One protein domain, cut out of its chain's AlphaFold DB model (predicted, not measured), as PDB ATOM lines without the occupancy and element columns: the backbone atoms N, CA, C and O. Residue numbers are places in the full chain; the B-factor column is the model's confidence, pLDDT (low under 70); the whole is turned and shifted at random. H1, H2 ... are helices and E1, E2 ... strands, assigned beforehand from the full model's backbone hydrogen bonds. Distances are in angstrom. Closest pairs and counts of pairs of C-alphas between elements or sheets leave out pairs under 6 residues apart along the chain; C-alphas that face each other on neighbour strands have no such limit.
ATOM      1  N   ALA A  97       4.134  31.060  29.963       49.12
ATOM      2  CA  ALA A  97       3.561  29.710  29.964       49.12
ATOM      3  C   ALA A  97       2.955  29.286  28.612       49.12
ATOM      4  O   ALA A  97       2.971  28.094  28.307       49.12
ATOM      5  N   ASP A  98       2.461  30.232  27.808       61.94
ATOM      6  CA  ASP A  98       1.858  29.962  26.495       61.94
ATOM      7  C   ASP A  98       2.854  30.199  25.343       61.94
ATOM      8  O   ASP A  98       3.712  31.075  25.427       61.94
ATOM      9  N   ASP A  99       2.756  29.417  24.253       80.75
ATOM     10  CA  ASP A  99       3.640  29.537  23.075       80.75
ATOM     11  C   ASP A  99       3.536  30.958  22.479       80.75
ATOM     12  O   ASP A  99       2.490  31.307  21.917       80.75
ATOM     13  N   PRO A 100       4.603  31.786  22.528       81.44
ATOM     14  CA  PRO A 100       4.566  33.157  22.017       81.44
ATOM     15  C   PRO A 100       4.216  33.236  20.531       81.44
ATOM     16  O   PRO A 100       3.711  34.257  20.062       81.44
ATOM     17  N   VAL A 101       4.488  32.167  19.778       88.75
ATOM     18  CA  VAL A 101       4.120  32.080  18.367       88.75
ATOM     19  C   VAL A 101       2.609  31.952  18.215       88.75
ATOM     20  O   VAL A 101       2.041  32.668  17.398       88.75
ATOM     21  N   ALA A 102       1.958  31.117  19.028       83.25
ATOM     22  CA  ALA A 102       0.508  30.940  18.993       83.25
ATOM     23  C   ALA A 102      -0.225  32.240  19.367       83.25
ATOM     24  O   ALA A 102      -1.150  32.648  18.667       83.25
ATOM     25  N   LEU A 103       0.254  32.950  20.397       80.56
ATOM     26  CA  LEU A 103      -0.291  34.259  20.786       80.56
ATOM     27  C   LEU A 103      -0.173  35.301  19.663       80.56
ATOM     28  O   LEU A 103      -1.047  36.152  19.488       80.56
ATOM     29  N   MET A 104       0.919  35.252  18.895       88.00
ATOM     30  CA  MET A 104       1.115  36.128  17.743       88.00
ATOM     31  C   MET A 104       0.241  35.727  16.548       88.00
ATOM     32  O   MET A 104      -0.311  36.608  15.890       88.00
ATOM     33  N   GLU A 105       0.082  34.429  16.274       88.62
ATOM     34  CA  GLU A 105      -0.827  33.914  15.237       88.62
ATOM     35  C   GLU A 105      -2.277  34.329  15.516       88.62
ATOM     36  O   GLU A 105      -2.959  34.806  14.610       88.62
ATOM     37  N   GLU A 106      -2.726  34.232  16.770       80.00
ATOM     38  CA  GLU A 106      -4.055  34.681  17.191       80.00
ATOM     39  C   GLU A 106      -4.228  36.194  17.002       80.00
ATOM     40  O   GLU A 106      -5.201  36.641  16.391       80.00
ATOM     41  N   ALA A 107      -3.244  36.989  17.440       79.06
ATOM     42  CA  ALA A 107      -3.266  38.440  17.275       79.06
ATOM     43  C   ALA A 107      -3.300  38.868  15.795       79.06
ATOM     44  O   ALA A 107      -4.034  39.788  15.429       79.06
ATOM     45  N   MET A 108      -2.538  38.192  14.928       85.19
ATOM     46  CA  MET A 108      -2.601  38.413  13.480       85.19
ATOM     47  C   MET A 108      -3.964  38.005  12.919       85.19
ATOM     48  O   MET A 108      -4.576  38.786  12.194       85.19
ATOM     49  N   GLY A 109      -4.465  36.816  13.268       79.00
ATOM     50  CA  GLY A 109      -5.751  36.307  12.784       79.00
ATOM     51  C   GLY A 109      -6.912  37.232  13.141       79.00
ATOM     52  O   GLY A 109      -7.811  37.444  12.326       79.00
ATOM     53  N   TYR A 110      -6.844  37.853  14.319       72.62
ATOM     54  CA  TYR A 110      -7.782  38.882  14.736       72.62
ATOM     55  C   TYR A 110      -7.777  40.096  13.794       72.62
ATOM     56  O   TYR A 110      -8.822  40.439  13.242       72.62
ATOM     57  N   VAL A 111      -6.608  40.697  13.551       76.38
ATOM     58  CA  VAL A 111      -6.463  41.848  12.639       76.38
ATOM     59  C   VAL A 111      -6.987  41.517  11.241       76.38
ATOM     60  O   VAL A 111      -7.724  42.305  10.652       76.38
ATOM     61  N   LEU A 112      -6.655  40.332  10.717       82.69
ATOM     62  CA  LEU A 112      -7.127  39.895   9.401       82.69
ATOM     63  C   LEU A 112      -8.658  39.793   9.354       82.69
ATOM     64  O   LEU A 112      -9.283  40.261   8.401       82.69
ATOM     65  N   LYS A 113      -9.274  39.217  10.395       75.00
ATOM     66  CA  LYS A 113     -10.733  39.092  10.509       75.00
ATOM     67  C   LYS A 113     -11.412  40.459  10.614       75.00
ATOM     68  O   LYS A 113     -12.427  40.672   9.951       75.00
ATOM     69  N   GLN A 114     -10.853  41.360  11.418       70.44
ATOM     70  CA  GLN A 114     -11.352  42.720  11.619       70.44
ATOM     71  C   GLN A 114     -11.402  43.493  10.292       70.44
ATOM     72  O   GLN A 114     -12.442  44.032   9.920       70.44
ATOM     73  N   GLU A 115     -10.309  43.454   9.529       76.44
ATOM     74  CA  GLU A 115     -10.198  44.131   8.229       76.44
ATOM     75  C   GLU A 115     -10.895  43.378   7.083       76.44
ATOM     76  O   GLU A 115     -10.928  43.844   5.940       76.44
ATOM     77  N   ARG A 116     -11.474  42.203   7.377       80.12
ATOM     78  CA  ARG A 116     -12.068  41.279   6.398       80.12
ATOM     79  C   ARG A 116     -11.088  40.902   5.280       80.12
ATOM     80  O   ARG A 116     -11.493  40.707   4.129       80.12
ATOM     81  N   TRP A 117      -9.803  40.800   5.611       85.12
ATOM     82  CA  TRP A 117      -8.776  40.346   4.685       85.12
ATOM     83  C   TRP A 117      -8.762  38.822   4.600       85.12
ATOM     84  O   TRP A 117      -8.761  38.121   5.609       85.12
ATOM     85  N   ALA A 118      -8.706  38.302   3.376       86.81
ATOM     86  CA  ALA A 118      -8.685  36.872   3.077       86.81
ATOM     87  C   ALA A 118      -7.274  36.254   3.148       86.81
ATOM     88  O   ALA A 118      -7.040  35.184   2.586       86.81
ATOM     89  N   PHE A 119      -6.318  36.929   3.790       88.44
ATOM     90  CA  PHE A 119      -4.966  36.404   3.936       88.44
ATOM     91  C   PHE A 119      -4.944  35.189   4.868       88.44
ATOM     92  O   PHE A 119      -5.667  35.130   5.861       88.44
ATOM     93  N   SER A 120      -4.080  34.228   4.562       90.69
ATOM     94  CA  SER A 120      -3.716  33.152   5.481       90.69
ATOM     95  C   SER A 120      -2.432  33.501   6.230       90.69
ATOM     96  O   SER A 120      -1.638  34.328   5.782       90.69
ATOM     97  N   ILE A 121      -2.209  32.866   7.380       92.81
ATOM     98  CA  ILE A 121      -0.958  33.000   8.133       92.81
ATOM     99  C   ILE A 121      -0.096  31.780   7.824       92.81
ATOM    100  O   ILE A 121      -0.520  30.642   8.021       92.81
ATOM    101  N   VAL A 122       1.112  32.019   7.319       92.31
ATOM    102  CA  VAL A 122       2.077  30.977   6.959       92.31
ATOM    103  C   VAL A 122       3.245  31.015   7.935       92.31
ATOM    104  O   VAL A 122       3.939  32.029   8.055       92.31
ATOM    105  N   ARG A 123       3.476  29.886   8.610       93.94
ATOM    106  CA  ARG A 123       4.543  29.705   9.597       93.94
ATOM    107  C   ARG A 123       5.810  29.149   8.948       93.94
ATOM    108  O   ARG A 123       5.786  28.082   8.342       93.94
ATOM    109  N   ASP A 124       6.927  29.840   9.150       92.62
ATOM    110  CA  ASP A 124       8.266  29.453   8.694       92.62
ATOM    111  C   ASP A 124       9.227  29.417   9.895       92.62
ATOM    112  O   ASP A 124       9.465  30.439  10.548       92.62
ATOM    113  N   LYS A 125       9.746  28.231  10.241       90.50
ATOM    114  CA  LYS A 125      10.676  28.057  11.372       90.50
ATOM    115  C   LYS A 125      12.096  28.432  10.946       90.50
ATOM    116  O   LYS A 125      12.574  27.965   9.918       90.50
ATOM    117  N   ARG A 126      12.783  29.225  11.769       86.75
ATOM    118  CA  ARG A 126      14.157  29.694  11.538       86.75
ATOM    119  C   ARG A 126      15.040  29.408  12.746       86.75
ATOM    120  O   ARG A 126      14.546  29.041  13.807       86.75
ATOM    121  N   GLU A 127      16.350  29.564  12.575       83.25
ATOM    122  CA  GLU A 127      17.328  29.326  13.648       83.25
ATOM    123  C   GLU A 127      17.127  30.263  14.851       83.25
ATOM    124  O   GLU A 127      17.333  29.858  15.990       83.25
ATOM    125  N   ASP A 128      16.680  31.498  14.610       82.25
ATOM    126  CA  ASP A 128      16.522  32.569  15.603       82.25
ATOM    127  C   ASP A 128      15.075  32.775  16.094       82.25
ATOM    128  O   ASP A 128      14.810  33.630  16.950       82.25
ATOM    129  N   GLY A 129      14.127  31.980  15.589       89.19
ATOM    130  CA  GLY A 129      12.722  32.072  15.970       89.19
ATOM    131  C   GLY A 129      11.764  31.574  14.895       89.19
ATOM    132  O   GLY A 129      12.054  30.656  14.129       89.19
ATOM    133  N   VAL A 130      10.582  32.180  14.837       92.94
ATOM    134  CA  VAL A 130       9.544  31.818  13.866       92.94
ATOM    135  C   VAL A 130       9.100  33.049  13.103       92.94
ATOM    136  O   VAL A 130       8.875  34.107  13.678       92.94
ATOM    137  N   ARG A 131       8.963  32.916  11.790       93.44
ATOM    138  CA  ARG A 131       8.419  33.955  10.929       93.44
ATOM    139  C   ARG A 131       6.981  33.612  10.553       93.44
ATOM    140  O   ARG A 131       6.718  32.538  10.021       93.44
ATOM    141  N   LEU A 132       6.077  34.551  10.796       94.56
ATOM    142  CA  LEU A 132       4.669  34.489  10.429       94.56
ATOM    143  C   LEU A 132       4.441  35.451   9.264       94.56
ATOM    144  O   LEU A 132       4.511  36.665   9.440       94.56
ATOM    145  N   SER A 133       4.252  34.913   8.062       93.06
ATOM    146  CA  SER A 133       4.060  35.702   6.833       93.06
ATOM    147  C   SER A 133       2.614  35.617   6.356       93.06
ATOM    148  O   SER A 133       1.900  34.676   6.704       93.06
ATOM    149  N   LEU A 134       2.188  36.578   5.538       91.44
ATOM    150  CA  LEU A 134       0.856  36.563   4.937       91.44
ATOM    151  C   LEU A 134       0.848  35.768   3.628       91.44
ATOM    152  O   LEU A 134       1.568  36.092   2.683       91.44
ATOM    153  N   GLY A 135       0.009  34.740   3.558       88.06
ATOM    154  CA  GLY A 135      -0.340  34.068   2.313       88.06
ATOM    155  C   GLY A 135      -1.501  34.788   1.633       88.06
ATOM    156  O   GLY A 135      -2.577  34.910   2.216       88.06
ATOM    157  N   ASN A 136      -1.304  35.257   0.400       86.69
ATOM    158  CA  ASN A 136      -2.378  35.818  -0.419       86.69
ATOM    159  C   ASN A 136      -2.931  34.734  -1.360       86.69
ATOM    160  O   ASN A 136      -2.245  34.381  -2.318       86.69
ATOM    161  N   PRO A 137      -4.138  34.187  -1.116       78.50
ATOM    162  CA  PRO A 137      -4.682  33.111  -1.945       78.50
ATOM    163  C   PRO A 137      -5.084  33.567  -3.357       78.50
ATOM    164  O   PRO A 137      -5.201  32.728  -4.245       78.50
ATOM    165  N   ASN A 138      -5.290  34.873  -3.571       71.81
ATOM    166  CA  ASN A 138      -5.935  35.409  -4.773       71.81
ATOM    167  C   ASN A 138      -5.035  36.337  -5.602       71.81
ATOM    168  O   ASN A 138      -5.531  37.005  -6.511       71.81
ATOM    169  N   GLY A 139      -3.739  36.434  -5.297       71.25
ATOM    170  CA  GLY A 139      -2.895  37.427  -5.955       71.25
ATOM    171  C   GLY A 139      -1.420  37.382  -5.586       71.25
ATOM    172  O   GLY A 139      -0.882  36.352  -5.179       71.25
ATOM    173  N   ALA A 140      -0.756  38.522  -5.776       78.19
ATOM    174  CA  ALA A 140       0.669  38.660  -5.518       78.19
ATOM    175  C   ALA A 140       0.973  38.534  -4.012       78.19
ATOM    176  O   ALA A 140       0.160  38.954  -3.178       78.19
ATOM    177  N   PRO A 141       2.134  37.962  -3.642       79.56
ATOM    178  CA  PRO A 141       2.528  37.850  -2.246       79.56
ATOM    179  C   PRO A 141       2.658  39.235  -1.607       79.56
ATOM    180  O   PRO A 141       3.211  40.161  -2.202       79.56
ATOM    181  N   VAL A 142       2.177  39.360  -0.369       85.94
ATOM    182  CA  VAL A 142       2.416  40.538   0.465       85.94
ATOM    183  C   VAL A 142       3.740  40.308   1.186       85.94
ATOM    184  O   VAL A 142       3.829  39.371   1.982       85.94
ATOM    185  N   PRO A 143       4.781  41.123   0.953       89.25
ATOM    186  CA  PRO A 143       6.102  40.900   1.527       89.25
ATOM    187  C   PRO A 143       6.163  41.248   3.022       89.25
ATOM    188  O   PRO A 143       7.236  41.531   3.533       89.25
ATOM    189  N   LEU A 144       5.049  41.236   3.752       91.38
ATOM    190  CA  LEU A 144       4.984  41.618   5.158       91.38
ATOM    191  C   LEU A 144       4.877  40.390   6.056       91.38
ATOM    192  O   LEU A 144       4.204  39.403   5.742       91.38
ATOM    193  N   ALA A 145       5.580  40.445   7.179       92.88
ATOM    194  CA  ALA A 145       5.630  39.360   8.143       92.88
ATOM    195  C   ALA A 145       5.907  39.883   9.551       92.88
ATOM    196  O   ALA A 145       6.421  40.987   9.732       92.88
ATOM    197  N   VAL A 146       5.653  39.036  10.542       92.62
ATOM    198  CA  VAL A 146       6.147  39.217  11.905       92.62
ATOM    199  C   VAL A 146       7.168  38.129  12.205       92.62
ATOM    200  O   VAL A 146       6.907  36.941  12.017       92.62
ATOM    201  N   HIS A 147       8.353  38.522  12.658       93.19
ATOM    202  CA  HIS A 147       9.321  37.602  13.234       93.19
ATOM    203  C   HIS A 147       9.159  37.558  14.751       93.19
ATOM    204  O   HIS A 147       9.343  38.560  15.443       93.19
ATOM    205  N   VAL A 148       8.816  36.378  15.250       91.56
ATOM    206  CA  VAL A 148       8.761  36.034  16.664       91.56
ATOM    207  C   VAL A 148      10.137  35.521  17.062       91.56
ATOM    208  O   VAL A 148      10.476  34.361  16.815       91.56
ATOM    209  N   SER A 149      10.941  36.392  17.666       88.19
ATOM    210  CA  SER A 149      12.209  35.984  18.253       88.19
ATOM    211  C   SER A 149      11.953  35.395  19.632       88.19
ATOM    212  O   SER A 149      11.432  36.065  20.528       88.19
ATOM    213  N   LEU A 150      12.352  34.137  19.789       81.88
ATOM    214  CA  LEU A 150      12.342  33.422  21.066       81.88
ATOM    215  C   LEU A 150      13.703  33.518  21.773       81.88
ATOM    216  O   LEU A 150      13.913  32.912  22.819       81.88
ATOM    217  N   SER A 151      14.643  34.268  21.192       73.50
ATOM    218  CA  SER A 151      15.959  34.483  21.776       73.50
ATOM    219  C   SER A 151      15.874  35.442  22.974       73.50
ATOM    220  O   SER A 151      15.261  36.509  22.910       73.50
ATOM    221  N   GLY A 152      16.500  35.064  24.091       72.38
ATOM    222  CA  GLY A 152      16.543  35.867  25.318       72.38
ATOM    223  C   GLY A 152      15.500  35.483  26.374       72.38
ATOM    224  O   GLY A 152      14.880  34.428  26.313       72.38
ATOM    225  N   LYS A 153      15.350  36.333  27.399       69.19
ATOM    226  CA  LYS A 153      14.473  36.072  28.561       69.19
ATOM    227  C   LYS A 153      12.987  36.316  28.290       69.19
ATOM    228  O   LYS A 153      12.153  35.844  29.048       69.19
ATOM    229  N   THR A 154      12.665  37.097  27.263       72.25
ATOM    230  CA  THR A 154      11.290  37.482  26.935       72.25
ATOM    231  C   THR A 154      11.156  37.522  25.420       72.25
ATOM    232  O   THR A 154      12.000  38.167  24.780       72.25
ATOM    233  N   PRO A 155      10.113  36.898  24.846       80.94
ATOM    234  CA  PRO A 155       9.893  36.917  23.409       80.94
ATOM    235  C   PRO A 155       9.790  38.352  22.882       80.94
ATOM    236  O   PRO A 155       9.404  39.290  23.591       80.94
ATOM    237  N   SER A 156      10.196  38.529  21.628       84.69
ATOM    238  CA  SER A 156      10.161  39.820  20.941       84.69
ATOM    239  C   SER A 156       9.553  39.659  19.559       84.69
ATOM    240  O   SER A 156       9.886  38.716  18.844       84.69
ATOM    241  N   PHE A 157       8.696  40.595  19.172       88.19
ATOM    242  CA  PHE A 157       7.960  40.546  17.914       88.19
ATOM    243  C   PHE A 157       8.429  41.685  17.014       88.19
ATOM    244  O   PHE A 157       8.410  42.850  17.414       88.19
ATOM    245  N   TRP A 158       8.867  41.352  15.806       90.62
ATOM    246  CA  TRP A 158       9.432  42.301  14.856       90.62
ATOM    247  C   TRP A 158       8.608  42.325  13.581       90.62
ATOM    248  O   TRP A 158       8.493  41.303  12.909       90.62
ATOM    249  N   VAL A 159       8.068  43.486  13.222       89.94
ATOM    250  CA  VAL A 159       7.376  43.659  11.941       89.94
ATOM    251  C   VAL A 159       8.417  43.860  10.838       89.94
ATOM    252  O   VAL A 159       9.342  44.666  10.963       89.94
ATOM    253  N   MET A 160       8.288  43.090   9.762       89.38
ATOM    254  CA  MET A 160       9.260  43.020   8.677       89.38
ATOM    255  C   MET A 160       8.598  43.202   7.318       89.38
ATOM    256  O   MET A 160       7.489  42.716   7.098       89.38
ATOM    257  N   GLN A 161       9.349  43.800   6.395       87.62
ATOM    258  CA  GLN A 161       9.087  43.779   4.962       87.62
ATOM    259  C   GLN A 161      10.232  43.028   4.267       87.62
ATOM    260  O   GLN A 161      11.411  43.344   4.445       87.62
ATOM    261  N   ASP A 162       9.912  41.979   3.518       83.31
ATOM    262  CA  ASP A 162      10.856  40.998   2.989       83.31
ATOM    263  C   ASP A 162      11.796  40.481   4.085       83.31
ATOM    264  O   ASP A 162      11.363  39.885   5.066       83.31
ATOM    265  N   ARG A 163      13.107  40.675   3.947       76.38
ATOM    266  CA  ARG A 163      14.114  40.269   4.941       76.38
ATOM    267  C   ARG A 163      14.590  41.433   5.809       76.38
ATOM    268  O   ARG A 163      15.607  41.299   6.482       76.38
ATOM    269  N   ARG A 164      13.909  42.578   5.752       78.25
ATOM    270  CA  ARG A 164      14.311  43.801   6.444       78.25
ATOM    271  C   ARG A 164      13.275  44.163   7.499       78.25
ATOM    272  O   ARG A 164      12.076  44.000   7.295       78.25
ATOM    273  N   LEU A 165      13.753  44.671   8.627       75.62
ATOM    274  CA  LEU A 165      12.894  45.380   9.567       75.62
ATOM    275  C   LEU A 165      12.326  46.610   8.855       75.62
ATOM    276  O   LEU A 165      13.063  47.298   8.141       75.62
ATOM    277  N   ILE A 166      11.037  46.882   9.045       74.50
ATOM    278  CA  ILE A 166      10.451  48.134   8.560       74.50
ATOM    279  C   ILE A 166      11.155  49.286   9.294       74.50
ATOM    280  O   ILE A 166      11.400  49.205  10.498       74.50
ATOM    281  N   GLN A 167      11.565  50.326   8.566       47.53
ATOM    282  CA  GLN A 167      12.362  51.429   9.108       47.53
ATOM    283  C   GLN A 167      11.605  52.121  10.260       47.53
ATOM    284  O   GLN A 167      10.474  52.555  10.082       47.53
ATOM    285  N   GLY A 168      12.212  52.192  11.454       52.44
ATOM    286  CA  GLY A 168      11.552  52.672  12.684       52.44
ATOM    287  C   GLY A 168      10.863  51.581  13.525       52.44
ATOM    288  O   GLY A 168      10.404  51.859  14.634       52.44
ATOM    289  N   GLY A 169      10.835  50.334  13.042       58.78
ATOM    290  CA  GLY A 169      10.320  49.175  13.766       58.78
ATOM    291  C   GLY A 169      11.185  48.834  14.978       58.78
ATOM    292  O   GLY A 169      12.341  48.431  14.849       58.78
ATOM    293  N   HIS A 170      10.616  48.996  16.168       70.88
ATOM    294  CA  HIS A 170      11.185  48.506  17.417       70.88
ATOM    295  C   HIS A 170      10.664  47.098  17.713       70.88
ATOM    296  O   HIS A 170       9.649  46.661  17.172       70.88
ATOM    297  N   ALA A 171      11.363  46.381  18.592       81.62
ATOM    298  CA  ALA A 171      10.894  45.091  19.069       81.62
ATOM    299  C   ALA A 171       9.653  45.302  19.944       81.62
ATOM    300  O   ALA A 171       9.744  45.879  21.033       81.62
ATOM    301  N   TYR A 172       8.502  44.809  19.501       80.75
ATOM    302  CA  TYR A 172       7.309  44.784  20.332       80.75
ATOM    303  C   TYR A 172       7.449  43.680  21.379       80.75
ATOM    304  O   TYR A 172       8.042  42.625  21.138       80.75
ATOM    305  N   LYS A 173       6.893  43.927  22.564       77.06
ATOM    306  CA  LYS A 173       6.844  42.955  23.671       77.06
ATOM    307  C   LYS A 173       5.458  42.362  23.878       77.06
ATOM    308  O   LYS A 173       5.278  41.542  24.769       77.06
ATOM    309  N   ILE A 174       4.490  42.807  23.085       73.81
ATOM    310  CA  ILE A 174       3.093  42.415  23.188       73.81
ATOM    311  C   ILE A 174       2.608  42.054  21.776       73.81
ATOM    312  O   ILE A 174       2.714  42.906  20.888       73.81
ATOM    313  N   PRO A 175       2.090  40.834  21.550       78.31
ATOM    314  CA  PRO A 175       1.743  40.366  20.211       78.31
ATOM    315  C   PRO A 175       0.722  41.252  19.485       78.31
ATOM    316  O   PRO A 175       0.915  41.583  18.319       78.31
ATOM    317  N   ILE A 176      -0.330  41.715  20.167       74.56
ATOM    318  CA  ILE A 176      -1.357  42.558  19.527       74.56
ATOM    319  C   ILE A 176      -0.833  43.936  19.106       74.56
ATOM    320  O   ILE A 176      -1.233  44.429  18.061       74.56
ATOM    321  N   GLN A 177       0.147  44.514  19.814       74.75
ATOM    322  CA  GLN A 177       0.804  45.749  19.360       74.75
ATOM    323  C   GLN A 177       1.575  45.523  18.056       74.75
ATOM    324  O   GLN A 177       1.511  46.346  17.144       74.75
ATOM    325  N   ALA A 178       2.271  44.385  17.950       83.94
ATOM    326  CA  ALA A 178       2.953  44.002  16.719       83.94
ATOM    327  C   ALA A 178       1.956  43.730  15.581       83.94
ATOM    328  O   ALA A 178       2.219  44.102  14.441       83.94
ATOM    329  N   ALA A 179       0.806  43.118  15.883       83.25
ATOM    330  CA  ALA A 179      -0.243  42.848  14.903       83.25
ATOM    331  C   ALA A 179      -0.900  44.140  14.394       83.25
ATOM    332  O   ALA A 179      -1.120  44.275  13.194       83.25
ATOM    333  N   THR A 180      -1.156  45.121  15.264       78.94
ATOM    334  CA  THR A 180      -1.663  46.442  14.858       78.94
ATOM    335  C   THR A 180      -0.632  47.215  14.036       78.94
ATOM    336  O   THR A 180      -0.980  47.830  13.035       78.94
ATOM    337  N   ALA A 181       0.654  47.140  14.387       82.00
ATOM    338  CA  ALA A 181       1.704  47.726  13.554       82.00
ATOM    339  C   ALA A 181       1.795  47.041  12.177       82.00
ATOM    340  O   ALA A 181       1.957  47.707  11.156       82.00
ATOM    341  N   LEU A 182       1.627  45.714  12.136       87.38
ATOM    342  CA  LEU A 182       1.521  44.961  10.890       87.38
ATOM    343  C   LEU A 182       0.286  45.387  10.078       87.38
ATOM    344  O   LEU A 182       0.410  45.534   8.867       87.38
ATOM    345  N   LYS A 183      -0.872  45.624  10.713       85.25
ATOM    346  CA  LYS A 183      -2.088  46.140  10.057       85.25
ATOM    347  C   LYS A 183      -1.790  47.411   9.268       85.25
ATOM    348  O   LYS A 183      -2.098  47.456   8.080       85.25
ATOM    349  N   GLN A 184      -1.172  48.398   9.918       81.69
ATOM    350  CA  GLN A 184      -0.834  49.666   9.275       81.69
ATOM    351  C   GLN A 184       0.097  49.436   8.084       81.69
ATOM    352  O   GLN A 184      -0.183  49.895   6.985       81.69
ATOM    353  N   ALA A 185       1.150  48.634   8.271       85.75
ATOM    354  CA  ALA A 185       2.082  48.319   7.192       85.75
ATOM    355  C   ALA A 185       1.402  47.613   6.004       85.75
ATOM    356  O   ALA A 185       1.768  47.856   4.856       85.75
ATOM    357  N   ILE A 186       0.420  46.739   6.265       87.62
ATOM    358  CA  ILE A 186      -0.377  46.096   5.215       87.62
ATOM    359  C   ILE A 186      -1.214  47.140   4.485       87.62
ATOM    360  O   ILE A 186      -1.170  47.157   3.263       87.62
ATOM    361  N   GLN A 187      -1.940  48.001   5.199       84.31
ATOM    362  CA  GLN A 187      -2.746  49.064   4.588       84.31
ATOM    363  C   GLN A 187      -1.885  49.965   3.696       84.31
ATOM    364  O   GLN A 187      -2.178  50.083   2.510       84.31
ATOM    365  N   ASP A 188      -0.757  50.459   4.211       84.38
ATOM    366  CA  ASP A 188       0.184  51.286   3.447       84.38
ATOM    367  C   ASP A 188       0.676  50.567   2.176       84.38
ATOM    368  O   ASP A 188       0.814  51.165   1.106       84.38
ATOM    369  N   TYR A 189       0.936  49.258   2.274       86.44
ATOM    370  CA  TYR A 189       1.361  48.453   1.132       86.44
ATOM    371  C   TYR A 189       0.244  48.274   0.095       86.44
ATOM    372  O   TYR A 189       0.525  48.386  -1.098       86.44
ATOM    373  N   LEU A 190      -0.993  48.015   0.536       84.50
ATOM    374  CA  LEU A 190      -2.170  47.864  -0.327       84.50
ATOM    375  C   LEU A 190      -2.534  49.166  -1.044       84.50
ATOM    376  O   LEU A 190      -2.904  49.132  -2.213       84.50
ATOM    377  N   ASP A 191      -2.392  50.305  -0.373       83.69
ATOM    378  CA  ASP A 191      -2.662  51.613  -0.972       83.69
ATOM    379  C   ASP A 191      -1.628  51.964  -2.052       83.69
ATOM    380  O   ASP A 191      -1.940  52.633  -3.039       83.69
ATOM    381  N   ALA A 192      -0.391  51.481  -1.894       83.06
ATOM    382  CA  ALA A 192       0.695  51.700  -2.845       83.06
ATOM    383  C   ALA A 192       0.766  50.655  -3.978       83.06
ATOM    384  O   ALA A 192       1.417  50.915  -4.994       83.06
ATOM    385  N   HIS A 193       0.141  49.480  -3.823       80.75
ATOM    386  CA  HIS A 193       0.284  48.358  -4.757       80.75
ATOM    387  C   HIS A 193      -1.050  47.663  -5.038       80.75
ATOM    388  O   HIS A 193      -1.721  47.175  -4.132       80.75
ATOM    389  N   ASP A 194      -1.368  47.487  -6.321       73.94
ATOM    390  CA  ASP A 194      -2.443  46.586  -6.731       73.94
ATOM    391  C   ASP A 194      -1.965  45.129  -6.653       73.94
ATOM    392  O   ASP A 194      -1.092  44.697  -7.412       73.94
ATOM    393  N   ILE A 195      -2.520  44.368  -5.709       70.69
ATOM    394  CA  ILE A 195      -2.168  42.960  -5.476       70.69
ATOM    395  C   ILE A 195      -3.332  41.990  -5.702       70.69
ATOM    396  O   ILE A 195      -3.264  40.830  -5.274       70.69
ATOM    397  N   GLY A 196      -4.392  42.444  -6.378       64.44
ATOM    398  CA  GLY A 196      -5.620  41.678  -6.581       64.44
ATOM    399  C   GLY A 196      -6.574  41.711  -5.380       64.44
ATOM    400  O   GLY A 196      -6.400  42.466  -4.423       64.44
ATOM    401  N   THR A 197      -7.635  40.899  -5.431       61.88
ATOM    402  CA  THR A 197      -8.737  40.967  -4.455       61.88
ATOM    403  C   THR A 197      -8.331  40.409  -3.089       61.88
ATOM    404  O   THR A 197      -8.251  39.195  -2.893       61.88
ATOM    405  N   THR A 198      -8.126  41.299  -2.118       62.47
ATOM    406  CA  THR A 198      -7.790  40.950  -0.724       62.47
ATOM    407  C   THR A 198      -9.015  40.698   0.152       62.47
ATOM    408  O   THR A 198      -8.885  40.185   1.261       62.47
ATOM    409  N   ARG A 199     -10.215  41.026  -0.343       57.91
ATOM    410  CA  ARG A 199     -11.500  40.774   0.320       57.91
ATOM    411  C   ARG A 199     -12.169  39.531  -0.280       57.91
ATOM    412  O   ARG A 199     -12.094  39.340  -1.496       57.91
ATOM    413  N   PRO A 200     -12.834  38.689   0.529       49.78
ATOM    414  CA  PRO A 200     -13.615  37.578  -0.004       49.78
ATOM    415  C   PRO A 200     -14.701  38.119  -0.947       49.78
ATOM    416  O   PRO A 200     -15.312  39.149  -0.667       49.78
ATOM    417  N   HIS A 201     -14.928  37.450  -2.082       43.44
ATOM    418  CA  HIS A 201     -15.964  37.849  -3.036       43.44
ATOM    419  C   HIS A 201     -17.344  37.867  -2.359       43.44
ATOM    420  O   HIS A 201     -17.907  36.822  -2.042       43.44
ATOM    421  N   GLY A 202     -17.892  39.064  -2.160       37.00
ATOM    422  CA  GLY A 202     -19.220  39.290  -1.606       37.00
ATOM    423  C   GLY A 202     -19.509  40.787  -1.581       37.00
ATOM    424  O   GLY A 202     -18.688  41.551  -1.086       37.00
ATOM    425  N   ARG A 203     -20.622  41.172  -2.207       31.70
ATOM    426  CA  ARG A 203     -21.139  42.544  -2.312       31.70
ATOM    427  C   ARG A 203     -21.282  43.240  -0.964       31.70
ATOM    428  O   ARG A 203     -21.613  42.537   0.015       31.70
TER     429      ARG A 203
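Overview. This is residues 97 to 203 of the 203 residues of an uncharacterized protein of Rhodospirillaceae bacterium KN72 (UniProt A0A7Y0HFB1). A strongly twisted sheet of four strands, E1 to E4, is covered on one face by two helices, H1 and H2, which make a second layer; no named helix is on its other face. H1 lies over E2 and E3, H2 over E3 and E4. The printed part has 107 residues, in the order H1 E1 E2 E3 E4 H2; the sheet's order is E1 - E2 - E3 - E4, all antiparallel, and the class is mixed, helices and strands. It is compact, with a radius of gyration of the C-alphas of 13.5 A, and elongated, spanning 47 by 27 by 22 A.

Along the chain. The strands are E1, residues 120 to 126, 19.2 A long, E2, residues 129 to 135, 19.0 A, E3, residues 144 to 149, and E4, residues 156 to 161. H1, residues 100 to 114, is 21.3 A long and begins at C-alpha 100 (4.566, 33.157, 22.017). H2, residues 175 to 192, is 25.7 A long and ends at C-alpha 192 (0.695, 51.700, -2.845).

Arrangement. The strands form a meander, each the antiparallel neighbour of the one before, and three hairpins. Within hydrogen-bond range are N 122 and O 133 of E1 and E2, 2.8 A, N 132 and O 146 of E2 and E3, 2.8 A, and N 147 and O 158 of E3 and E4, 2.8 A. H1 is on the sheet at a height of 8.8 A and runs along the strands, at 12 degrees to E3 on the local plane; its closest C-alphas to E3 are those of Val 101 and Val 148, 6.3 A. H2 is on the same face at 8.7 A, also along the strands; its closest C-alphas to E4 are those of Leu 182 and Val 159, 6.1 A. H2 touches H1 with residues 175 to 183 alone, at a steep tilt of 45 degrees, the same way; the closest C-alphas are those of Met 104 and Pro 175, 4.9 A. In H1 and H2 every O i to N i+4 pair is within hydrogen-bond range.

Size, cuts and confidence. The C-alphas farthest apart, those of Lys 153 and Arg 203, are 47.6 A apart. The printed part has no cut. The link from E4 to H2, 13 residues, is long. Mean pLDDT of the printed part is 79.4; residues 97 to 98, 153, 167 to 169 and 196 to 203 are under 70.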